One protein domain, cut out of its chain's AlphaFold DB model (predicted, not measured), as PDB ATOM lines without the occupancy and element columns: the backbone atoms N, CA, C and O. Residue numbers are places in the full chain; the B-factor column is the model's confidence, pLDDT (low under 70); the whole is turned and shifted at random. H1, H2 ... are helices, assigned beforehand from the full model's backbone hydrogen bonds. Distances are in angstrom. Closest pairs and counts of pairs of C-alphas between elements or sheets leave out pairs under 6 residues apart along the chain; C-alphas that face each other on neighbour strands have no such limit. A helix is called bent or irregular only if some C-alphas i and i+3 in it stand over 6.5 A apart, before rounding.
ATOM      1  N   ALA A 534      35.277 -33.737 -19.587       94.50
ATOM      2  CA  ALA A 534      36.675 -34.167 -19.713       94.50
ATOM      3  C   ALA A 534      37.071 -34.624 -21.135       94.50
ATOM      4  O   ALA A 534      38.247 -34.571 -21.490       94.50
ATOM      5  N   ALA A 535      36.106 -35.036 -21.967       95.94
ATOM      6  CA  ALA A 535      36.351 -35.473 -23.341       95.94
ATOM      7  C   ALA A 535      36.335 -34.329 -24.375       95.94
ATOM      8  O   ALA A 535      36.553 -34.587 -25.557       95.94
ATOM      9  N   ALA A 536      36.077 -33.082 -23.966       95.94
ATOM     10  CA  ALA A 536      35.849 -31.957 -24.874       95.94
ATOM     11  C   ALA A 536      36.980 -31.722 -25.886       95.94
ATOM     12  O   ALA A 536      36.711 -31.626 -27.084       95.94
ATOM     13  N   GLU A 537      38.234 -31.673 -25.428       95.62
ATOM     14  CA  GLU A 537      39.393 -31.431 -26.299       95.62
ATOM     15  C   GLU A 537      39.572 -32.543 -27.339       95.62
ATOM     16  O   GLU A 537      39.784 -32.268 -28.518       95.62
ATOM     17  N   ASP A 538      39.417 -33.802 -26.924       96.12
ATOM     18  CA  ASP A 538      39.563 -34.958 -27.809       96.12
ATOM     19  C   ASP A 538      38.396 -35.046 -28.820       96.12
ATOM     20  O   ASP A 538      38.600 -35.423 -29.976       96.12
ATOM     21  N   VAL A 539      37.177 -34.645 -28.427       97.50
ATOM     22  CA  VAL A 539      36.030 -34.544 -29.348       97.50
ATOM     23  C   VAL A 539      36.257 -33.434 -30.373       97.50
ATOM     24  O   VAL A 539      36.020 -33.655 -31.562       97.50
ATOM     25  N   LYS A 540      36.744 -32.261 -29.951       96.69
ATOM     26  CA  LYS A 540      37.081 -31.175 -30.877       96.69
ATOM     27  C   LYS A 540      38.165 -31.618 -31.862       96.69
ATOM     28  O   LYS A 540      37.985 -31.468 -33.068       96.69
ATOM     29  N   ALA A 541      39.233 -32.245 -31.367       96.56
ATOM     30  CA  ALA A 541      40.320 -32.758 -32.199       96.56
ATOM     31  C   ALA A 541      39.835 -33.781 -33.243       96.56
ATOM     32  O   ALA A 541      40.347 -33.809 -34.363       96.56
ATOM     33  N   TYR A 542      38.827 -34.596 -32.912       97.94
ATOM     34  CA  TYR A 542      38.196 -35.504 -33.870       97.94
ATOM     35  C   TYR A 542      37.467 -34.755 -34.999       97.94
ATOM     36  O   TYR A 542      37.652 -35.095 -36.166       97.94
ATOM     37  N   TYR A 543      36.682 -33.717 -34.692       98.00
ATOM     38  CA  TYR A 543      36.039 -32.904 -35.735       98.00
ATOM     39  C   TYR A 543      37.061 -32.129 -36.578       98.00
ATOM     40  O   TYR A 543      36.932 -32.110 -37.802       98.00
ATOM     41  N   ASP A 544      38.106 -31.579 -35.951       97.19
ATOM     42  CA  ASP A 544      39.198 -30.887 -36.645       97.19
ATOM     43  C   ASP A 544      39.927 -31.828 -37.624       97.19
ATOM     44  O   ASP A 544      40.237 -31.429 -38.747       97.19
ATOM     45  N   LEU A 545      40.167 -33.092 -37.242       98.06
ATOM     46  CA  LEU A 545      40.752 -34.113 -38.124       98.06
ATOM     47  C   LEU A 545      39.911 -34.312 -39.396       98.06
ATOM     48  O   LEU A 545      40.462 -34.333 -40.500       98.06
ATOM     49  N   LEU A 546      38.591 -34.450 -39.245       97.94
ATOM     50  CA  LEU A 546      37.683 -34.668 -40.373       97.94
ATOM     51  C   LEU A 546      37.598 -33.437 -41.280       97.94
ATOM     52  O   LEU A 546      37.755 -33.570 -42.494       97.94
ATOM     53  N   GLU A 547      37.394 -32.249 -40.703       96.31
ATOM     54  CA  GLU A 547      37.276 -31.000 -41.466       96.31
ATOM     55  C   GLU A 547      38.563 -30.699 -42.241       96.31
ATOM     56  O   GLU A 547      38.513 -30.380 -43.428       96.31
ATOM     57  N   ASN A 548      39.732 -30.873 -41.614       96.62
ATOM     58  CA  ASN A 548      41.019 -30.644 -42.271       96.62
ATOM     59  C   ASN A 548      41.212 -31.556 -43.492       96.62
ATOM     60  O   ASN A 548      41.704 -31.099 -44.527       96.62
ATOM     61  N   SER A 549      40.814 -32.829 -43.394       97.25
ATOM     62  CA  SER A 549      40.919 -33.758 -44.523       97.25
ATOM     63  C   SER A 549      39.941 -33.410 -45.647       97.25
ATOM     64  O   SER A 549      40.315 -33.422 -46.821       97.25
ATOM     65  N   LEU A 550      38.706 -33.033 -45.296       95.50
ATOM     66  CA  LEU A 550      37.705 -32.576 -46.258       95.50
ATOM     67  C   LEU A 550      38.189 -31.343 -47.019       95.50
ATOM     68  O   LEU A 550      38.286 -31.387 -48.244       95.50
ATOM     69  N   VAL A 551      38.560 -30.271 -46.320       94.00
ATOM     70  CA  VAL A 551      39.036 -29.027 -46.946       94.00
ATOM     71  C   VAL A 551      40.216 -29.301 -47.879       94.00
ATOM     72  O   VAL A 551      40.238 -28.800 -49.005       94.00
ATOM     73  N   LYS A 552      41.167 -30.143 -47.453       94.94
ATOM     74  CA  LYS A 552      42.309 -30.537 -48.283       94.94
ATOM     75  C   LYS A 552      41.861 -31.205 -49.584       94.94
ATOM     76  O   LYS A 552      42.242 -30.750 -50.659       94.94
ATOM     77  N   VAL A 553      41.032 -32.246 -49.512       95.56
ATOM     78  CA  VAL A 553      40.600 -33.001 -50.702       95.56
ATOM     79  C   VAL A 553      39.699 -32.182 -51.623       95.56
ATOM     80  O   VAL A 553      39.805 -32.294 -52.842       95.56
ATOM     81  N   PHE A 554      38.847 -31.309 -51.088       93.12
ATOM     82  CA  PHE A 554      38.023 -30.424 -51.918       93.12
ATOM     83  C   PHE A 554      38.839 -29.361 -52.664       93.12
ATOM     84  O   PHE A 554      38.417 -28.900 -53.729       93.12
ATOM     85  N   LYS A 555      40.014 -29.006 -52.133       91.94
ATOM     86  CA  LYS A 555      40.958 -28.065 -52.743       91.94
ATOM     87  C   LYS A 555      41.921 -28.712 -53.723       91.94
ATOM     88  O   LYS A 555      42.153 -28.168 -54.796       91.94
ATOM     89  N   GLU A 556      42.496 -29.846 -53.352       93.56
ATOM     90  CA  GLU A 556      43.574 -30.497 -54.104       93.56
ATOM     91  C   GLU A 556      43.056 -31.608 -55.031       93.56
ATOM     92  O   GLU A 556      43.770 -32.067 -55.921       93.56
ATOM     93  N   GLY A 557      41.802 -32.028 -54.854       93.19
ATOM     94  CA  GLY A 557      41.225 -33.190 -55.513       93.19
ATOM     95  C   GLY A 557      41.484 -34.498 -54.750       93.19
ATOM     96  O   GLY A 557      42.072 -34.502 -53.667       93.19
ATOM     97  N   PRO A 558      41.044 -35.643 -55.303       94.62
ATOM     98  CA  PRO A 558      41.056 -36.935 -54.607       94.62
ATOM     99  C   PRO A 558      42.454 -37.535 -54.363       94.62
ATOM    100  O   PRO A 558      42.551 -38.572 -53.709       94.62
ATOM    101  N   GLY A 559      43.527 -36.929 -54.885       94.19
ATOM    102  CA  GLY A 559      44.896 -37.435 -54.744       94.19
ATOM    103  C   GLY A 559      45.036 -38.899 -55.173       94.19
ATOM    104  O   GLY A 559      44.392 -39.348 -56.122       94.19
ATOM    105  N   GLU A 560      45.845 -39.667 -54.442       94.19
ATOM    106  CA  GLU A 560      46.052 -41.099 -54.704       94.19
ATOM    107  C   GLU A 560      44.790 -41.945 -54.482       94.19
ATOM    108  O   GLU A 560      44.658 -43.011 -55.086       94.19
ATOM    109  N   ALA A 561      43.818 -41.465 -53.694       96.12
ATOM    110  CA  ALA A 561      42.572 -42.193 -53.451       96.12
ATOM    111  C   ALA A 561      41.724 -42.351 -54.724       96.12
ATOM    112  O   ALA A 561      40.850 -43.211 -54.765       96.12
ATOM    113  N   VAL A 562      42.003 -41.592 -55.794       95.12
ATOM    114  CA  VAL A 562      41.385 -41.800 -57.116       95.12
ATOM    115  C   VAL A 562      41.712 -43.168 -57.725       95.12
ATOM    116  O   VAL A 562      40.995 -43.620 -58.609       95.12
ATOM    117  N   SER A 563      42.768 -43.839 -57.255       95.12
ATOM    118  CA  SER A 563      43.085 -45.218 -57.647       95.12
ATOM    119  C   SER A 563      42.082 -46.240 -57.101       95.12
ATOM    120  O   SER A 563      41.966 -47.333 -57.654       95.12
ATOM    121  N   GLU A 564      41.310 -45.888 -56.066       97.00
ATOM    122  CA  GLU A 564      40.251 -46.749 -55.551       97.00
ATOM    123  C   GLU A 564      39.053 -46.748 -56.514       97.00
ATOM    124  O   GLU A 564      38.481 -45.682 -56.790       97.00
ATOM    125  N   PRO A 565      38.585 -47.921 -56.985       95.06
ATOM    126  CA  PRO A 565      37.565 -47.999 -58.030       95.06
ATOM    127  C   PRO A 565      36.270 -47.242 -57.721       95.06
ATOM    128  O   PRO A 565      35.659 -46.639 -58.606       95.06
ATOM    129  N   MET A 566      35.844 -47.243 -56.453       93.44
ATOM    130  CA  MET A 566      34.626 -46.542 -56.042       93.44
ATOM    131  C   MET A 566      34.786 -45.018 -56.102       93.44
ATOM    132  O   MET A 566      33.872 -44.323 -56.546       93.44
ATOM    133  N   VAL A 567      35.950 -44.498 -55.699       95.31
ATOM    134  CA  VAL A 567      36.265 -43.064 -55.772       95.31
ATOM    135  C   VAL A 567      36.304 -42.628 -57.233       95.31
ATOM    136  O   VAL A 567      35.603 -41.684 -57.599       95.31
ATOM    137  N   ALA A 568      37.033 -43.358 -58.085       92.94
ATOM    138  CA  ALA A 568      37.087 -43.103 -59.524       92.94
ATOM    139  C   ALA A 568      35.687 -43.087 -60.156       92.94
ATOM    140  O   ALA A 568      35.330 -42.150 -60.874       92.94
ATOM    141  N   SER A 569      34.862 -44.088 -59.832       90.12
ATOM    142  CA  SER A 569      33.489 -44.199 -60.329       90.12
ATOM    143  C   SER A 569      32.624 -42.998 -59.944       90.12
ATOM    144  O   SER A 569      31.840 -42.519 -60.765       90.12
ATOM    145  N   PHE A 570      32.730 -42.502 -58.708       90.62
ATOM    146  CA  PHE A 570      31.989 -41.310 -58.300       90.62
ATOM    147  C   PHE A 570      32.523 -40.045 -58.966       90.62
ATOM    148  O   PHE A 570      31.725 -39.290 -59.514       90.62
ATOM    149  N   CYS A 571      33.841 -39.853 -59.025       89.62
ATOM    150  CA  CYS A 571      34.446 -38.712 -59.715       89.62
ATOM    151  C   CYS A 571      34.089 -38.649 -61.204       89.62
ATOM    152  O   CYS A 571      33.892 -37.560 -61.735       89.62
ATOM    153  N   GLN A 572      33.937 -39.798 -61.863       86.94
ATOM    154  CA  GLN A 572      33.492 -39.855 -63.252       86.94
ATOM    155  C   GLN A 572      31.996 -39.531 -63.408       86.94
ATOM    156  O   GLN A 572      31.606 -38.868 -64.367       86.94
ATOM    157  N   ARG A 573      31.147 -40.012 -62.489       83.81
ATOM    158  CA  ARG A 573      29.682 -39.853 -62.570       83.81
ATOM    159  C   ARG A 573      29.183 -38.494 -62.080       83.81
ATOM    160  O   ARG A 573      28.170 -38.011 -62.581       83.81
ATOM    161  N   TYR A 574      29.869 -37.897 -61.112       82.94
ATOM    162  CA  TYR A 574      29.489 -36.654 -60.447       82.94
ATOM    163  C   TYR A 574      30.635 -35.645 -60.588       82.94
ATOM    164  O   TYR A 574      31.410 -35.463 -59.649       82.94
ATOM    165  N   PRO A 575      30.788 -35.001 -61.760       70.25
ATOM    166  CA  PRO A 575      31.834 -33.996 -61.939       70.25
ATOM    167  C   PRO A 575      31.599 -32.827 -60.976       70.25
ATOM    168  O   PRO A 575      30.460 -32.437 -60.798       70.25
ATOM    169  N   GLY A 576      32.633 -32.240 -60.372       73.56
ATOM    170  CA  GLY A 576      32.502 -31.051 -59.516       73.56
ATOM    171  C   GLY A 576      32.297 -31.329 -58.021       73.56
ATOM    172  O   GLY A 576      32.550 -32.421 -57.522       73.56
ATOM    173  N   ALA A 577      31.872 -30.294 -57.295       70.94
ATOM    174  CA  ALA A 577      31.875 -30.245 -55.829       70.94
ATOM    175  C   ALA A 577      30.779 -31.127 -55.182       70.94
ATOM    176  O   ALA A 577      30.929 -31.655 -54.088       70.94
ATOM    177  N   ASN A 578      29.681 -31.388 -55.894       77.75
ATOM    178  CA  ASN A 578      28.610 -32.266 -55.418       77.75
ATOM    179  C   ASN A 578      28.914 -33.763 -55.666       77.75
ATOM    180  O   ASN A 578      28.164 -34.444 -56.366       77.75
ATOM    181  N   ASN A 579      30.044 -34.255 -55.155       89.00
ATOM    182  CA  ASN A 579      30.587 -35.571 -55.489       89.00
ATOM    183  C   ASN A 579      30.865 -36.417 -54.228       89.00
ATOM    184  O   ASN A 579      31.810 -36.119 -53.493       89.00
ATOM    185  N   PRO A 580      30.124 -37.522 -54.004       91.19
ATOM    186  CA  PRO A 580      30.374 -38.434 -52.882       91.19
ATOM    187  C   PRO A 580      31.789 -39.027 -52.852       91.19
ATOM    188  O   PRO A 580      32.309 -39.352 -51.786       91.19
ATOM    189  N   GLY A 581      32.441 -39.142 -54.013       93.81
ATOM    190  CA  GLY A 581      33.812 -39.629 -54.141       93.81
ATOM    191  C   GLY A 581      34.837 -38.751 -53.428       93.81
ATOM    192  O   GLY A 581      35.811 -39.288 -52.913       93.81
ATOM    193  N   LEU A 582      34.602 -37.437 -53.319       95.00
ATOM    194  CA  LEU A 582      35.497 -36.535 -52.583       95.00
ATOM    195  C   LEU A 582      35.459 -36.807 -51.075       95.00
ATOM    196  O   LEU A 582      36.496 -36.775 -50.423       95.00
ATOM    197  N   TYR A 583      34.298 -37.170 -50.526       96.00
ATOM    198  CA  TYR A 583      34.182 -37.570 -49.121       96.00
ATOM    199  C   TYR A 583      34.870 -38.912 -48.853       96.00
ATOM    200  O   TYR A 583      35.577 -39.060 -47.858       96.00
ATOM    201  N   LEU A 584      34.717 -39.884 -49.760       97.44
ATOM    202  CA  LEU A 584      35.450 -41.149 -49.667       97.44
ATOM    203  C   LEU A 584      36.964 -40.923 -49.757       97.44
ATOM    204  O   LEU A 584      37.702 -41.480 -48.952       97.44
ATOM    205  N   ALA A 585      37.420 -40.079 -50.684       97.69
ATOM    206  CA  ALA A 585      38.830 -39.732 -50.835       97.69
ATOM    207  C   ALA A 585      39.393 -38.981 -49.619       97.69
ATOM    208  O   ALA A 585      40.546 -39.195 -49.259       97.69
ATOM    209  N   ALA A 586      38.586 -38.143 -48.959       97.44
ATOM    210  CA  ALA A 586      38.977 -37.449 -47.735       97.44
ATOM    211  C   ALA A 586      39.139 -38.399 -46.544       97.44
ATOM    212  O   ALA A 586      40.030 -38.204 -45.724       97.44
ATOM    213  N   TYR A 587      38.294 -39.421 -46.424       98.44
ATOM    214  CA  TYR A 587      38.265 -40.260 -45.222       98.44
ATOM    215  C   TYR A 587      39.016 -41.579 -45.357       98.44
ATOM    216  O   TYR A 587      39.578 -42.049 -44.372       98.44
ATOM    217  N   TRP A 588      39.081 -42.163 -46.555       97.94
ATOM    218  CA  TRP A 588      39.763 -43.438 -46.788       97.94
ATOM    219  C   TRP A 588      41.214 -43.454 -46.271       97.94
ATOM    220  O   TRP A 588      41.546 -44.356 -45.499       97.94
ATOM    221  N   PRO A 589      42.062 -42.451 -46.575       97.75
ATOM    222  CA  PRO A 589      43.455 -42.458 -46.130       97.75
ATOM    223  C   PRO A 589      43.630 -42.243 -44.623       97.75
ATOM    224  O   PRO A 589      44.716 -42.491 -44.103       97.75
ATOM    225  N   ILE A 590      42.593 -41.753 -43.931       98.06
ATOM    226  CA  ILE A 590      42.662 -41.393 -42.509       98.06
ATOM    227  C   ILE A 590      41.842 -42.312 -41.593       98.06
ATOM    228  O   ILE A 590      41.708 -42.020 -40.404       98.06
ATOM    229  N   LEU A 591      41.289 -43.421 -42.106       97.50
ATOM    230  CA  LEU A 591      40.509 -44.360 -41.287       97.50
ATOM    231  C   LEU A 591      41.256 -44.838 -40.026       97.50
ATOM    232  O   LEU A 591      40.620 -44.864 -38.971       97.50
ATOM    233  N   PRO A 592      42.568 -45.166 -40.063       97.56
ATOM    234  CA  PRO A 592      43.298 -45.543 -38.852       97.56
ATOM    235  C   PRO A 592      43.319 -44.433 -37.793       97.56
ATOM    236  O   PRO A 592      43.080 -44.701 -36.620       97.56
ATOM    237  N   GLN A 593      43.539 -43.179 -38.200       98.25
ATOM    238  CA  GLN A 593      43.549 -42.020 -37.305       98.25
ATOM    239  C   GLN A 593      42.155 -41.748 -36.730       98.25
ATOM    240  O   GLN A 593      42.029 -41.381 -35.561       98.25
ATOM    241  N   MET A 594      41.106 -41.935 -37.537       97.75
ATOM    242  CA  MET A 594      39.721 -41.820 -37.080       97.75
ATOM    243  C   MET A 594      39.407 -42.867 -36.004       97.75
ATOM    244  O   MET A 594      38.858 -42.512 -34.961       97.75
ATOM    245  N   ASP A 595      39.756 -44.135 -36.244       95.44
ATOM    246  CA  ASP A 595      39.525 -45.240 -35.301       95.44
ATOM    247  C   ASP A 595      40.336 -45.043 -34.009       95.44
ATOM    248  O   ASP A 595      39.803 -45.149 -32.905       95.44
ATOM    249  N   GLU A 596      41.607 -44.640 -34.114       95.44
ATOM    250  CA  GLU A 596      42.443 -44.315 -32.955       95.44
ATOM    251  C   GLU A 596      41.853 -43.165 -32.124       95.44
ATOM    252  O   GLU A 596      41.795 -43.252 -30.894       95.44
ATOM    253  N   ALA A 597      41.382 -42.091 -32.765       94.50
ATOM    254  CA  ALA A 597      40.772 -40.959 -32.071       94.50
ATOM    255  C   ALA A 597      39.556 -41.390 -31.234       94.50
ATOM    256  O   ALA A 597      39.454 -41.031 -30.058       94.50
ATOM    257  N   VAL A 598      38.671 -42.217 -31.794       93.31
ATOM    258  CA  VAL A 598      37.466 -42.681 -31.092       93.31
ATOM    259  C   VAL A 598      37.759 -43.760 -30.047       93.31
ATOM    260  O   VAL A 598      37.152 -43.760 -28.968       93.31
ATOM    261  N   ASN A 599      38.738 -44.630 -30.292       89.69
ATOM    262  CA  ASN A 599      39.212 -45.588 -29.293       89.69
ATOM    263  C   ASN A 599      39.811 -44.869 -28.074       89.69
ATOM    264  O   ASN A 599      39.493 -45.225 -26.935       89.69
ATOM    265  N   ARG A 600      40.597 -43.803 -28.287       87.25
ATOM    266  CA  ARG A 600      41.110 -42.952 -27.198       87.25
ATOM    267  C   ARG A 600      39.979 -42.304 -26.407       87.25
ATOM    268  O   ARG A 600      39.998 -42.385 -25.180       87.25
ATOM    269  N   LEU A 601      38.973 -41.741 -27.080       88.00
ATOM    270  CA  LEU A 601      37.788 -41.169 -26.427       88.00
ATOM    271  C   LEU A 601      37.081 -42.188 -25.519       88.00
ATOM    272  O   LEU A 601      36.759 -41.887 -24.368       88.00
ATOM    273  N   SER A 602      36.889 -43.408 -26.021       78.12
ATOM    274  CA  SER A 602      36.191 -44.480 -25.305       78.12
ATOM    275  C   SER A 602      36.981 -45.031 -24.114       78.12
ATOM    276  O   SER A 602      36.378 -45.400 -23.107       78.12
ATOM    277  N   ALA A 603      38.311 -45.098 -24.215       82.69
ATOM    278  CA  ALA A 603      39.172 -45.670 -23.180       82.69
ATOM    279  C   ALA A 603      39.563 -44.661 -22.087       82.69
ATOM    280  O   ALA A 603      39.540 -45.002 -20.906       82.69
ATOM    281  N   LYS A 604      39.913 -43.426 -22.467       83.88
ATOM    282  CA  LYS A 604      40.493 -42.411 -21.568       83.88
ATOM    283  C   LYS A 604      39.461 -41.795 -20.624       83.88
ATOM    284  O   LYS A 604      39.750 -41.586 -19.451       83.88
ATOM    285  N   HIS A 605      38.260 -41.514 -21.131       84.25
ATOM    286  CA  HIS A 605      37.328 -40.611 -20.446       84.25
ATOM    287  C   HIS A 605      36.141 -41.294 -19.796       84.25
ATOM    288  O   HIS A 605      35.526 -40.710 -18.912       84.25
ATOM    289  N   ARG A 606      35.801 -42.526 -20.189       78.06
ATOM    290  CA  ARG A 606      34.508 -43.143 -19.845       78.06
ATOM    291  C   ARG A 606      34.189 -43.140 -18.344       78.06
ATOM    292  O   ARG A 606      33.031 -42.982 -17.989       78.06
ATOM    293  N   GLN A 607      35.187 -43.266 -17.468       83.06
ATOM    294  CA  GLN A 607      34.990 -43.246 -16.010       83.06
ATOM    295  C   GLN A 607      34.844 -41.838 -15.402       83.06
ATOM    296  O   GLN A 607      34.385 -41.715 -14.272       83.06
ATOM    297  N   GLN A 608      35.237 -40.790 -16.128       88.69
ATOM    298  CA  GLN A 608      35.227 -39.391 -15.675       88.69
ATOM    299  C   GLN A 608      33.975 -38.628 -16.130       88.69
ATOM    300  O   GLN A 608      33.723 -37.522 -15.664       88.69
ATOM    301  N   LEU A 609      33.197 -39.210 -17.046       92.81
ATOM    302  CA  LEU A 609      32.006 -38.596 -17.620       92.81
ATOM    303  C   LEU A 609      30.757 -38.931 -16.800       92.81
ATOM    304  O   LEU A 609      30.542 -40.080 -16.407       92.81
ATOM    305  N   SER A 610      29.878 -37.950 -16.626       93.25
ATOM    306  CA  SER A 610      28.506 -38.152 -16.160       93.25
ATOM    307  C   SER A 610      27.696 -39.006 -17.141       93.25
ATOM    308  O   SER A 610      28.034 -39.128 -18.319       93.25
ATOM    309  N   ALA A 611      26.564 -39.553 -16.690       94.00
ATOM    310  CA  ALA A 611      25.697 -40.378 -17.537       94.00
ATOM    311  C   ALA A 611      25.261 -39.663 -18.834       94.00
ATOM    312  O   ALA A 611      25.286 -40.260 -19.908       94.00
ATOM    313  N   LYS A 612      24.929 -38.364 -18.759       94.38
ATOM    314  CA  LYS A 612      24.532 -37.577 -19.937       94.38
ATOM    315  C   LYS A 612      25.700 -37.323 -20.892       94.38
ATOM    316  O   LYS A 612      25.509 -37.363 -22.103       94.38
ATOM    317  N   GLU A 613      26.901 -37.070 -20.372       95.44
ATOM    318  CA  GLU A 613      28.104 -36.913 -21.202       95.44
ATOM    319  C   GLU A 613      28.476 -38.230 -21.894       95.44
ATOM    320  O   GLU A 613      28.791 -38.224 -23.083       95.44
ATOM    321  N   GLN A 614      28.362 -39.366 -21.195       95.12
ATOM    322  CA  GLN A 614      28.556 -40.692 -21.788       95.12
ATOM    323  C   GLN A 614      27.542 -40.969 -22.904       95.12
ATOM    324  O   GLN A 614      27.924 -41.474 -23.955       95.12
ATOM    325  N   GLU A 615      26.272 -40.605 -22.715       95.88
ATOM    326  CA  GLU A 615      25.233 -40.789 -23.731       95.88
ATOM    327  C   GLU A 615      25.492 -39.937 -24.985       95.88
ATOM    328  O   GLU A 615      25.402 -40.432 -26.110       95.88
ATOM    329  N   ARG A 616      25.903 -38.670 -24.823       95.94
ATOM    330  CA  ARG A 616      26.315 -37.816 -25.954       95.94
ATOM    331  C   ARG A 616      27.541 -38.368 -26.670       95.94
ATOM    332  O   ARG A 616      27.592 -38.329 -27.900       95.94
ATOM    333  N   LEU A 617      28.524 -38.866 -25.919       96.06
ATOM    334  CA  LEU A 617      29.715 -39.488 -26.489       96.06
ATOM    335  C   LEU A 617      29.347 -40.762 -27.258       96.06
ATOM    336  O   LEU A 617      29.846 -40.970 -28.359       96.06
ATOM    337  N   GLN A 618      28.427 -41.574 -26.737       96.25
ATOM    338  CA  GLN A 618      27.951 -42.768 -27.428       96.25
ATOM    339  C   GLN A 618      27.260 -42.420 -28.751       96.25
ATOM    340  O   GLN A 618      27.548 -43.055 -29.761       96.25
ATOM    341  N   ARG A 619      26.441 -41.360 -28.796       96.56
ATOM    342  CA  ARG A 619      25.848 -40.883 -30.058       96.56
ATOM    343  C   ARG A 619      26.913 -40.496 -31.091       96.56
ATOM    344  O   ARG A 619      26.800 -40.868 -32.257       96.56
ATOM    345  N   LEU A 620      27.976 -39.804 -30.669       97.44
ATOM    346  CA  LEU A 620      29.116 -39.506 -31.545       97.44
ATOM    347  C   LEU A 620      29.797 -40.790 -32.047       97.44
ATOM    348  O   LEU A 620      30.083 -40.896 -33.237       97.44
ATOM    349  N   ILE A 621      30.016 -41.772 -31.167       97.31
ATOM    350  CA  ILE A 621      30.614 -43.071 -31.512       97.31
ATOM    351  C   ILE A 621      29.752 -43.822 -32.534       97.31
ATOM    352  O   ILE A 621      30.289 -44.376 -33.491       97.31
ATOM    353  N   ASP A 622      28.427 -43.819 -32.392       98.12
ATOM    354  CA  ASP A 622      27.537 -44.481 -33.350       98.12
ATOM    355  C   ASP A 622      27.640 -43.841 -34.746       98.12
ATOM    356  O   ASP A 622      27.788 -44.538 -35.752       98.12
ATOM    357  N   HIS A 623      27.620 -42.505 -34.822       98.25
ATOM    358  CA  HIS A 623      27.776 -41.771 -36.083       98.25
ATOM    359  C   HIS A 623      29.185 -41.907 -36.682       98.25
ATOM    360  O   HIS A 623      29.336 -41.975 -37.909       98.25
ATOM    361  N   HIS A 624      30.217 -41.997 -35.839       98.25
ATOM    362  CA  HIS A 624      31.571 -42.347 -36.255       98.25
ATOM    363  C   HIS A 624      31.607 -43.746 -36.874       98.25
ATOM    364  O   HIS A 624      32.056 -43.885 -38.009       98.25
ATOM    365  N   ASN A 625      31.082 -44.761 -36.184       98.44
ATOM    366  CA  ASN A 625      31.066 -46.143 -36.665       98.44
ATOM    367  C   ASN A 625      30.314 -46.257 -37.994       98.44
ATOM    368  O   ASN A 625      30.780 -46.929 -38.915       98.44
ATOM    369  N   TYR A 626      29.187 -45.554 -38.134       98.56
ATOM    370  CA  TYR A 626      28.489 -45.451 -39.410       98.56
ATOM    371  C   TYR A 626      29.391 -44.868 -40.507       98.56
ATOM    372  O   TYR A 626      29.483 -45.445 -41.591       98.56
ATOM    373  N   THR A 627      30.075 -43.756 -40.231       98.50
ATOM    374  CA  THR A 627      30.967 -43.076 -41.185       98.50
ATOM    375  C   THR A 627      32.148 -43.967 -41.580       98.50
ATOM    376  O   THR A 627      32.307 -44.288 -42.758       98.50
ATOM    377  N   LEU A 628      32.923 -44.438 -40.599       98.56
ATOM    378  CA  LEU A 628      34.105 -45.287 -40.770       98.56
ATOM    379  C   LEU A 628      33.778 -46.530 -41.609       98.56
ATOM    380  O   LEU A 628      34.447 -46.830 -42.602       98.56
ATOM    381  N   HIS A 629      32.710 -47.240 -41.241       98.50
ATOM    382  CA  HIS A 629      32.347 -48.481 -41.911       98.50
ATOM    383  C   HIS A 629      31.624 -48.273 -43.239       98.50
ATOM    384  O   HIS A 629      31.725 -49.144 -44.101       98.50
ATOM    385  N   THR A 630      30.960 -47.132 -43.455       98.12
ATOM    386  CA  THR A 630      30.461 -46.763 -44.788       98.12
ATOM    387  C   THR A 630      31.624 -46.540 -45.744       98.12
ATOM    388  O   THR A 630      31.630 -47.143 -46.814       98.12
ATOM    389  N   VAL A 631      32.639 -45.759 -45.357       98.38
ATOM    390  CA  VAL A 631      33.828 -45.535 -46.195       98.38
ATOM    391  C   VAL A 631      34.502 -46.866 -46.518       98.38
ATOM    392  O   VAL A 631      34.654 -47.199 -47.691       98.38
ATOM    393  N   ASN A 632      34.822 -47.672 -45.498       98.19
ATOM    394  CA  ASN A 632      35.506 -48.945 -45.719       98.19
ATOM    395  C   ASN A 632      34.683 -49.902 -46.602       98.19
ATOM    396  O   ASN A 632      35.201 -50.441 -47.577       98.19
ATOM    397  N   ALA A 633      33.384 -50.079 -46.327       97.62
ATOM    398  CA  ALA A 633      32.536 -50.968 -47.123       97.62
ATOM    399  C   ALA A 633      32.391 -50.498 -48.581       97.62
ATOM    400  O   ALA A 633      32.382 -51.332 -49.482       97.62
ATOM    401  N   MET A 634      32.317 -49.186 -48.829       96.06
ATOM    402  CA  MET A 634      32.244 -48.626 -50.184       96.06
ATOM    403  C   MET A 634      33.527 -48.874 -50.983       96.06
ATOM    404  O   MET A 634      33.447 -49.251 -52.154       96.06
ATOM    405  N   ILE A 635      34.698 -48.708 -50.362       97.06
ATOM    406  CA  ILE A 635      35.992 -48.979 -51.004       97.06
ATOM    407  C   ILE A 635      36.104 -50.460 -51.376       97.06
ATOM    408  O   ILE A 635      36.351 -50.787 -52.540       97.06
ATOM    409  N   MET A 636      35.809 -51.360 -50.433       97.06
ATOM    410  CA  MET A 636      35.863 -52.800 -50.695       97.06
ATOM    411  C   MET A 636      34.824 -53.247 -51.730       97.06
ATOM    412  O   MET A 636      35.122 -54.084 -52.583       97.06
ATOM    413  N   ALA A 637      33.622 -52.659 -51.718       93.81
ATOM    414  CA  ALA A 637      32.613 -52.911 -52.744       93.81
ATOM    415  C   ALA A 637      33.105 -52.492 -54.136       93.81
ATOM    416  O   ALA A 637      32.882 -53.220 -55.101       93.81
ATOM    417  N   GLY A 638      33.812 -51.363 -54.246       93.62
ATOM    418  CA  GLY A 638      34.444 -50.930 -55.493       93.62
ATOM    419  C   GLY A 638      35.457 -51.936 -56.018       93.62
ATOM    420  O   GLY A 638      35.340 -52.358 -57.163       93.62
ATOM    421  N   ARG A 639      36.390 -52.377 -55.169       95.50
ATOM    422  CA  ARG A 639      37.389 -53.400 -55.532       95.50
ATOM    423  C   ARG A 639      36.740 -54.714 -55.960       95.50
ATOM    424  O   ARG A 639      37.202 -55.359 -56.896       95.50
ATOM    425  N   LYS A 640      35.644 -55.108 -55.304       92.19
ATOM    426  CA  LYS A 640      34.869 -56.299 -55.678       92.19
ATOM    427  C   LYS A 640      34.203 -56.140 -57.047       92.19
ATOM    428  O   LYS A 640      34.203 -57.089 -57.815       92.19
ATOM    429  N   LEU A 641      33.646 -54.968 -57.353       90.25
ATOM    430  CA  LEU A 641      33.010 -54.694 -58.647       90.25
ATOM    431  C   LEU A 641      33.993 -54.675 -59.824       90.25
ATOM    432  O   LEU A 641      33.565 -54.850 -60.960       90.25
ATOM    433  N   THR A 642      35.277 -54.435 -59.562       91.62
ATOM    434  CA  THR A 642      36.339 -54.435 -60.576       91.62
ATOM    435  C   THR A 642      37.202 -55.691 -60.554       91.62
ATOM    436  O   THR A 642      38.259 -55.696 -61.175       91.62
ATOM    437  N   ASP A 643      36.791 -56.734 -59.824       92.31
ATOM    438  CA  ASP A 643      37.538 -57.989 -59.671       92.31
ATOM    439  C   ASP A 643      38.989 -57.802 -59.166       92.31
ATOM    440  O   ASP A 643      39.868 -58.623 -59.421       92.31
ATOM    441  N   THR A 644      39.249 -56.729 -58.407       93.38
ATOM    442  CA  THR A 644      40.558 -56.422 -57.797       93.38
ATOM    443  C   THR A 644      40.598 -56.686 -56.289       93.38
ATOM    444  O   THR A 644      41.599 -56.393 -55.638       93.38
ATOM    445  N   ALA A 645      39.515 -57.209 -55.707       93.94
ATOM    446  CA  ALA A 645      39.427 -57.496 -54.277       93.94
ATOM    447  C   ALA A 645      40.226 -58.749 -53.882       93.94
ATOM    448  O   ALA A 645      40.020 -59.838 -54.421       93.94
ATOM    449  N   SER A 646      41.068 -58.614 -52.860       95.88
ATOM    450  CA  SER A 646      41.715 -59.731 -52.171       95.88
ATOM    451  C   SER A 646      40.739 -60.486 -51.256       95.88
ATOM    452  O   SER A 646      39.636 -60.025 -50.950       95.88
ATOM    453  N   GLN A 647      41.156 -61.647 -50.745       94.00
ATOM    454  CA  GLN A 647      40.381 -62.371 -49.730       94.00
ATOM    455  C   GLN A 647      40.212 -61.551 -48.439       94.00
ATOM    456  O   GLN A 647      39.153 -61.596 -47.810       94.00
ATOM    457  N   GLN A 648      41.234 -60.778 -48.059       94.88
ATOM    458  CA  GLN A 648      41.172 -59.893 -46.898       94.88
ATOM    459  C   GLN A 648      40.147 -58.775 -47.112       94.88
ATOM    460  O   GLN A 648      39.347 -58.516 -46.217       94.88
ATOM    461  N   ASP A 649      40.090 -58.188 -48.312       94.31
ATOM    462  CA  ASP A 649      39.089 -57.168 -48.653       94.31
ATOM    463  C   ASP A 649      37.659 -57.709 -48.502       94.31
ATOM    464  O   ASP A 649      36.785 -57.021 -47.975       94.31
ATOM    465  N   GLN A 650      37.413 -58.963 -48.903       93.31
ATOM    466  CA  GLN A 650      36.100 -59.603 -48.754       93.31
ATOM    467  C   GLN A 650      35.711 -59.791 -47.280       93.31
ATOM    468  O   GLN A 650      34.570 -59.520 -46.906       93.31
ATOM    469  N   GLN A 651      36.650 -60.207 -46.427       94.94
ATOM    470  CA  GLN A 651      36.406 -60.330 -44.985       94.94
ATOM    471  C   GLN A 651      36.165 -58.959 -44.339       94.94
ATOM    472  O   GLN A 651      35.210 -58.784 -43.578       94.94
ATOM    473  N   SER A 652      36.991 -57.967 -44.679       95.69
ATOM    474  CA  SER A 652      36.858 -56.586 -44.206       95.69
ATOM    475  C   SER A 652      35.546 -55.941 -44.652       95.69
ATOM    476  O   SER A 652      34.944 -55.191 -43.875       95.69
ATOM    477  N   PHE A 653      35.077 -56.252 -45.862       97.31
ATOM    478  CA  PHE A 653      33.785 -55.819 -46.382       97.31
ATOM    479  C   PHE A 653      32.631 -56.341 -45.527       97.31
ATOM    480  O   PHE A 653      31.859 -55.535 -45.011       97.31
ATOM    481  N   GLU A 654      32.533 -57.659 -45.320       96.75
ATOM    482  CA  GLU A 654      31.431 -58.247 -44.545       96.75
ATOM    483  C   GLU A 654      31.449 -57.774 -43.085       96.75
ATOM    484  O   GLU A 654      30.409 -57.415 -42.523       96.75
ATOM    485  N   ALA A 655      32.640 -57.670 -42.482       97.62
ATOM    486  CA  ALA A 655      32.792 -57.132 -41.134       97.62
ATOM    487  C   ALA A 655      32.322 -55.671 -41.042       97.62
ATOM    488  O   ALA A 655      31.599 -55.308 -40.113       97.62
ATOM    489  N   SER A 656      32.698 -54.828 -42.008       98.19
ATOM    490  CA  SER A 656      32.325 -53.406 -42.000       98.19
ATOM    491  C   SER A 656      30.858 -53.199 -42.305       98.19
ATOM    492  O   SER A 656      30.208 -52.411 -41.632       98.19
ATOM    493  N   LYS A 657      30.300 -53.948 -43.256       97.88
ATOM    494  CA  LYS A 657      28.866 -53.945 -43.527       97.88
ATOM    495  C   LYS A 657      28.066 -54.279 -42.266       97.88
ATOM    496  O   LYS A 657      27.181 -53.516 -41.895       97.88
ATOM    497  N   SER A 658      28.445 -55.339 -41.549       98.19
ATOM    498  CA  SER A 658      27.800 -55.717 -40.284       98.19
ATOM    499  C   SER A 658      27.908 -54.620 -39.218       98.19
ATOM    500  O   SER A 658      26.907 -54.253 -38.603       98.19
ATOM    501  N   LYS A 659      29.097 -54.033 -39.018       98.44
ATOM    502  CA  LYS A 659      29.287 -52.946 -38.042       98.44
ATOM    503  C   LYS A 659      28.548 -51.659 -38.430       98.44
ATOM    504  O   LYS A 659      28.004 -50.988 -37.557       98.44
ATOM    505  N   ARG A 660      28.471 -51.336 -39.724       98.12
ATOM    506  CA  ARG A 660      27.662 -50.227 -40.250       98.12
ATOM    507  C   ARG A 660      26.182 -50.434 -39.932       98.12
ATOM    508  O   ARG A 660      25.537 -49.508 -39.447       98.12
ATOM    509  N   ASP A 661      25.659 -51.636 -40.172       98.12
ATOM    510  CA  ASP A 661      24.258 -51.974 -39.901       98.12
ATOM    511  C   ASP A 661      23.939 -51.884 -38.401       98.12
ATOM    512  O   ASP A 661      22.896 -51.350 -38.017       98.12
ATOM    513  N   GLN A 662      24.861 -52.329 -37.541       98.50
ATOM    514  CA  GLN A 662      24.745 -52.188 -36.084       98.50
ATOM    515  C   GLN A 662      24.735 -50.719 -35.646       98.50
ATOM    516  O   GLN A 662      23.872 -50.322 -34.864       98.50
ATOM    517  N   ALA A 663      25.642 -49.898 -36.183       98.38
ATOM    518  CA  ALA A 663      25.674 -48.464 -35.908       98.38
ATOM    519  C   ALA A 663      24.367 -47.781 -36.340       98.38
ATOM    520  O   ALA A 663      23.784 -47.008 -35.584       98.38
ATOM    521  N   LEU A 664      23.841 -48.120 -37.520       97.88
ATOM    522  CA  LEU A 664      22.567 -47.583 -37.996       97.88
ATOM    523  C   LEU A 664      21.384 -48.025 -37.119       97.88
ATOM    524  O   LEU A 664      20.471 -47.234 -36.869       97.88
ATOM    525  N   ALA A 665      21.403 -49.265 -36.621       98.31
ATOM    526  CA  ALA A 665      20.408 -49.764 -35.678       98.31
ATOM    527  C   ALA A 665      20.461 -49.024 -34.330       98.31
ATOM    528  O   ALA A 665      19.402 -48.719 -33.781       98.31
ATOM    529  N   ALA A 666      21.656 -48.684 -33.835       98.31
ATOM    530  CA  ALA A 666      21.831 -47.848 -32.647       98.31
ATOM    531  C   ALA A 666      21.295 -46.425 -32.882       98.31
ATOM    532  O   ALA A 666      20.420 -45.970 -32.145       98.31
ATOM    533  N   ILE A 667      21.694 -45.772 -33.983       97.88
ATOM    534  CA  ILE A 667      21.219 -44.424 -34.349       97.88
ATOM    535  C   ILE A 667      19.690 -44.376 -34.454       97.88
ATOM    536  O   ILE A 667      19.053 -43.413 -34.022       97.88
ATOM    537  N   LYS A 668      19.062 -45.428 -34.993       97.38
ATOM    538  CA  LYS A 668      17.603 -45.516 -35.135       97.38
ATOM    539  C   LYS A 668      16.856 -45.348 -33.806       97.38
ATOM    540  O   LYS A 668      15.723 -44.869 -33.838       97.38
ATOM    541  N   GLN A 669      17.465 -45.698 -32.670       95.94
ATOM    542  CA  GLN A 669      16.828 -45.594 -31.353       95.94
ATOM    543  C   GLN A 669      16.527 -44.141 -30.956       95.94
ATOM    544  O   GLN A 669      15.488 -43.885 -30.357       95.94
ATOM    545  N   TYR A 670      17.377 -43.184 -31.346       93.88
ATOM    546  CA  TYR A 670      17.218 -41.759 -31.014       93.88
ATOM    547  C   TYR A 670      17.006 -40.850 -32.240       93.88
ATOM    548  O   TYR A 670      16.589 -39.692 -32.106       93.88
ATOM    549  N   ARG A 671      17.241 -41.355 -33.462       93.88
ATOM    550  CA  ARG A 671      17.004 -40.660 -34.743       93.88
ATOM    551  C   ARG A 671      16.358 -41.580 -35.796       93.88
ATOM    552  O   ARG A 671      16.932 -41.806 -36.866       93.88
ATOM    553  N   PRO A 672      15.119 -42.056 -35.578       93.94
ATOM    554  CA  PRO A 672      14.467 -43.006 -36.485       93.94
ATOM    555  C   PRO A 672      14.251 -42.454 -37.899       93.94
ATOM    556  O   PRO A 672      14.390 -43.188 -38.875       93.94
ATOM    557  N   PHE A 673      13.953 -41.159 -38.039       91.50
ATOM    558  CA  PHE A 673      13.760 -40.545 -39.356       91.50
ATOM    559  C   PHE A 673      15.066 -40.426 -40.150       91.50
ATOM    560  O   PHE A 673      15.069 -40.698 -41.346       91.50
ATOM    561  N   TYR A 674      16.177 -40.078 -39.497       93.69
ATOM    562  CA  TYR A 674      17.500 -40.099 -40.125       93.69
ATOM    563  C   TYR A 674      17.858 -41.519 -40.580       93.69
ATOM    564  O   TYR A 674      18.187 -41.723 -41.745       93.69
ATOM    565  N   ALA A 675      17.691 -42.515 -39.700       95.31
ATOM    566  CA  ALA A 675      17.993 -43.903 -40.036       95.31
ATOM    567  C   ALA A 675      17.120 -44.428 -41.189       95.31
ATOM    568  O   ALA A 675      17.606 -45.157 -42.052       95.31
ATOM    569  N   LYS A 676      15.847 -44.008 -41.257       93.56
ATOM    570  CA  LYS A 676      14.971 -44.290 -42.402       93.56
ATOM    571  C   LYS A 676      15.546 -43.722 -43.699       93.56
ATOM    572  O   LYS A 676      15.567 -44.432 -44.693       93.56
ATOM    573  N   LEU A 677      16.004 -42.469 -43.705       91.31
ATOM    574  CA  LEU A 677      16.545 -41.832 -44.911       91.31
ATOM    575  C   LEU A 677      17.823 -42.510 -45.407       91.31
ATOM    576  O   LEU A 677      18.006 -42.645 -46.614       91.31
ATOM    577  N   VAL A 678      18.672 -42.977 -44.488       93.56
ATOM    578  CA  VAL A 678      19.820 -43.824 -44.827       93.56
ATOM    579  C   VAL A 678      19.354 -45.151 -45.434       93.56
ATOM    580  O   VAL A 678      19.859 -45.546 -46.477       93.56
ATOM    581  N   GLY A 679      18.343 -45.804 -44.856       92.06
ATOM    582  CA  GLY A 679      17.761 -47.025 -45.431       92.06
ATOM    583  C   GLY A 679      17.132 -46.807 -46.817       92.06
ATOM    584  O   GLY A 679      17.314 -47.617 -47.725       92.06
ATOM    585  N   ASP A 680      16.442 -45.684 -47.030       89.50
ATOM    586  CA  ASP A 680      15.922 -45.293 -48.344       89.50
ATOM    587  C   ASP A 680      17.091 -45.091 -49.339       89.50
ATOM    588  O   ASP A 680      17.013 -45.511 -50.494       89.50
ATOM    589  N   MET A 681      18.210 -44.507 -48.888       87.88
ATOM    590  CA  MET A 681      19.436 -44.339 -49.682       87.88
ATOM    591  C   MET A 681      20.057 -45.695 -50.062       87.88
ATOM    592  O   MET A 681      20.406 -45.895 -51.229       87.88
ATOM    593  N   ASP A 682      20.118 -46.636 -49.118       90.50
ATOM    594  CA  ASP A 682      20.639 -47.997 -49.310       90.50
ATOM    595  C   ASP A 682      19.767 -48.831 -50.270       90.50
ATOM    596  O   ASP A 682      20.264 -49.718 -50.963       90.50
ATOM    597  N   THR A 683      18.464 -48.544 -50.354       84.38
ATOM    598  CA  THR A 683      17.540 -49.264 -51.252       84.38
ATOM    599  C   THR A 683      17.486 -48.700 -52.671       84.38
ATOM    600  O   THR A 683      17.112 -49.435 -53.585       84.38
ATOM    601  N   SER A 684      17.847 -47.427 -52.871       71.25
ATOM    602  CA  SER A 684      17.551 -46.700 -54.116       71.25
ATOM    603  C   SER A 684      18.689 -45.843 -54.686       71.25
ATOM    604  O   SER A 684      18.469 -45.165 -55.690       71.25
ATOM    605  N   SER A 685      19.881 -45.797 -54.073       71.50
ATOM    606  CA  SER A 685      20.925 -44.827 -54.466       71.50
ATOM    607  C   SER A 685      22.379 -45.234 -54.110       71.50
ATOM    608  O   SER A 685      22.692 -46.420 -54.041       71.50
ATOM    609  N   HIS A 686      23.276 -44.247 -53.934       79.50
ATOM    610  CA  HIS A 686      24.748 -44.320 -53.877       79.50
ATOM    611  C   HIS A 686      25.341 -45.451 -53.015       79.50
ATOM    612  O   HIS A 686      26.281 -46.105 -53.460       79.50
ATOM    613  N   THR A 687      24.813 -45.702 -51.814       87.81
ATOM    614  CA  THR A 687      25.320 -46.734 -50.884       87.81
ATOM    615  C   THR A 687      24.732 -48.124 -51.118       87.81
ATOM    616  O   THR A 687      25.221 -49.098 -50.545       87.81
ATOM    617  N   GLY A 688      23.727 -48.266 -51.990       86.94
ATOM    618  CA  GLY A 688      23.069 -49.549 -52.260       86.94
ATOM    619  C   GLY A 688      24.000 -50.630 -52.816       86.94
ATOM    620  O   GLY A 688      23.726 -51.824 -52.679       86.94
ATOM    621  N   VAL A 689      25.150 -50.230 -53.361       88.62
ATOM    622  CA  VAL A 689      26.212 -51.138 -53.807       88.62
ATOM    623  C   VAL A 689      26.743 -52.049 -52.688       88.62
ATOM    624  O   VAL A 689      27.062 -53.207 -52.949       88.62
ATOM    625  N   ILE A 690      26.728 -51.596 -51.425       92.31
ATOM    626  CA  ILE A 690      27.080 -52.411 -50.241       92.31
ATOM    627  C   ILE A 690      26.137 -53.625 -50.095       92.31
ATOM    628  O   ILE A 690      26.485 -54.663 -49.528       92.31
ATOM    629  N   TYR A 691      24.929 -53.534 -50.648       92.25
ATOM    630  CA  TYR A 691      23.896 -54.568 -50.577       92.25
ATOM    631  C   TYR A 691      23.653 -55.247 -51.930       92.25
ATOM    632  O   TYR A 691      22.610 -55.868 -52.135       92.25
ATOM    633  N   GLY A 692      24.607 -55.129 -52.861       85.00
ATOM    634  CA  GLY A 692      24.520 -55.738 -54.189       85.00
ATOM    635  C   GLY A 692      23.453 -55.107 -55.086       85.00
ATOM    636  O   GLY A 692      23.027 -55.725 -56.060       85.00
TER     637      GLY A 692
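This is residues 534 to 692 of the 707 residues of the protein "SHD1 domain-containing protein" of Roseimaritima ulvae (UniProt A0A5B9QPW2). One long helix, H5, runs through the middle of an all-helix body, with H1 and the bent helix H4 on one side of it and H6, followed by H7, on the other. Arm H4b runs alongside H5, while arm H4a crosses it; the short H2 and H3 gather with H4a near the end of H5, and H8 crosses H5 on the side of H6. The printed part has 159 residues, with eight named helices, H1 to H8 in chain order, and no named strand: all helix. It is compact, with a radius of gyration of the C-alphas of 16.2 A and spans of 47 by 32 by 31 A.

H5, residues 611 to 641, is the longest helix, 44.1 A from C-alpha 611 at (25.697, -40.378, -17.537) to C-alpha 641 at (33.010, -54.694, -58.647). H4, residues 580 to 604, was assigned as one helix by its hydrogen bonds but is bent, with C-alphas 589 and 592 7.9 A apart; its arms are H4a, 580 to 589, and H4b, 592 to 604. H1, residues 534 to 556, spans 35.3 A from C-alpha 534 at (36.675, -34.167, -19.713). H2 is 559 to 563 and H3 565 to 573. H6, residues 647 to 670, spans 36.2 A, H7 is 672 to 684, and H8, 686 to 691, ends at C-alpha 691, (23.896, -54.568, -50.577). H1, H4a and H8 are irregular: C-alphas 534 and 537 are 7.6 A apart, 586 and 589 6.9 A, and, only just, 686 and 689 7.0 A.

H5 and H6 form a hairpin and touch, closest at the C-alphas of Tyr 626 and Arg 660, 4.9 A, at 36 degrees, only just steep. H4b and H5 are also a hairpin, touching at a shallow tilt of 23 degrees, with the C-alphas of Val 598 and Ile 621 closest at 6.9 A. H4a touches H5 about perpendicular, 77 degrees, closest at the C-alphas of Leu 584 and Val 631, 5.8 A. H1 touches H4b at 9 degrees, a shallow tilt, opposite ways, closest at the C-alphas of Tyr 542 and Ala 597, 6.3 A. H3 touches H5 with its C-alphas of Met 566 and Gly 638 closest, 4.4 A; H2 touches H4a, closest at the C-alphas of Ala 561 and Ala 585, 5.2 A. H6 and H7 are a hairpin, closest at the C-alphas of Lys 668 and Ala 675, 5.2 A, whereas H5 and H7 are apart. H8 touches H5, closest at the C-alphas of Ala 637 and Ile 690, 6.1 A, and touches H7 only at the corner. Every O i to N i+4 pair is within hydrogen-bond range in H3, H4b, H5 and H7; the counts are 18 of 19 in H1, 5 of 6 in H4a, 18 of 20 in H6, and 0 of 1 in H2 and 0 of 2 in H8, where 2 of 2 and 2 of 3 O i to N i+3 pairs are within range.

The two C-alphas farthest apart, of Ser 610 and Asp 643, are 48.7 A apart. The printed part has no cut and no long link. The mean pLDDT of the printed part is 93.3, and no printed residue is under 70.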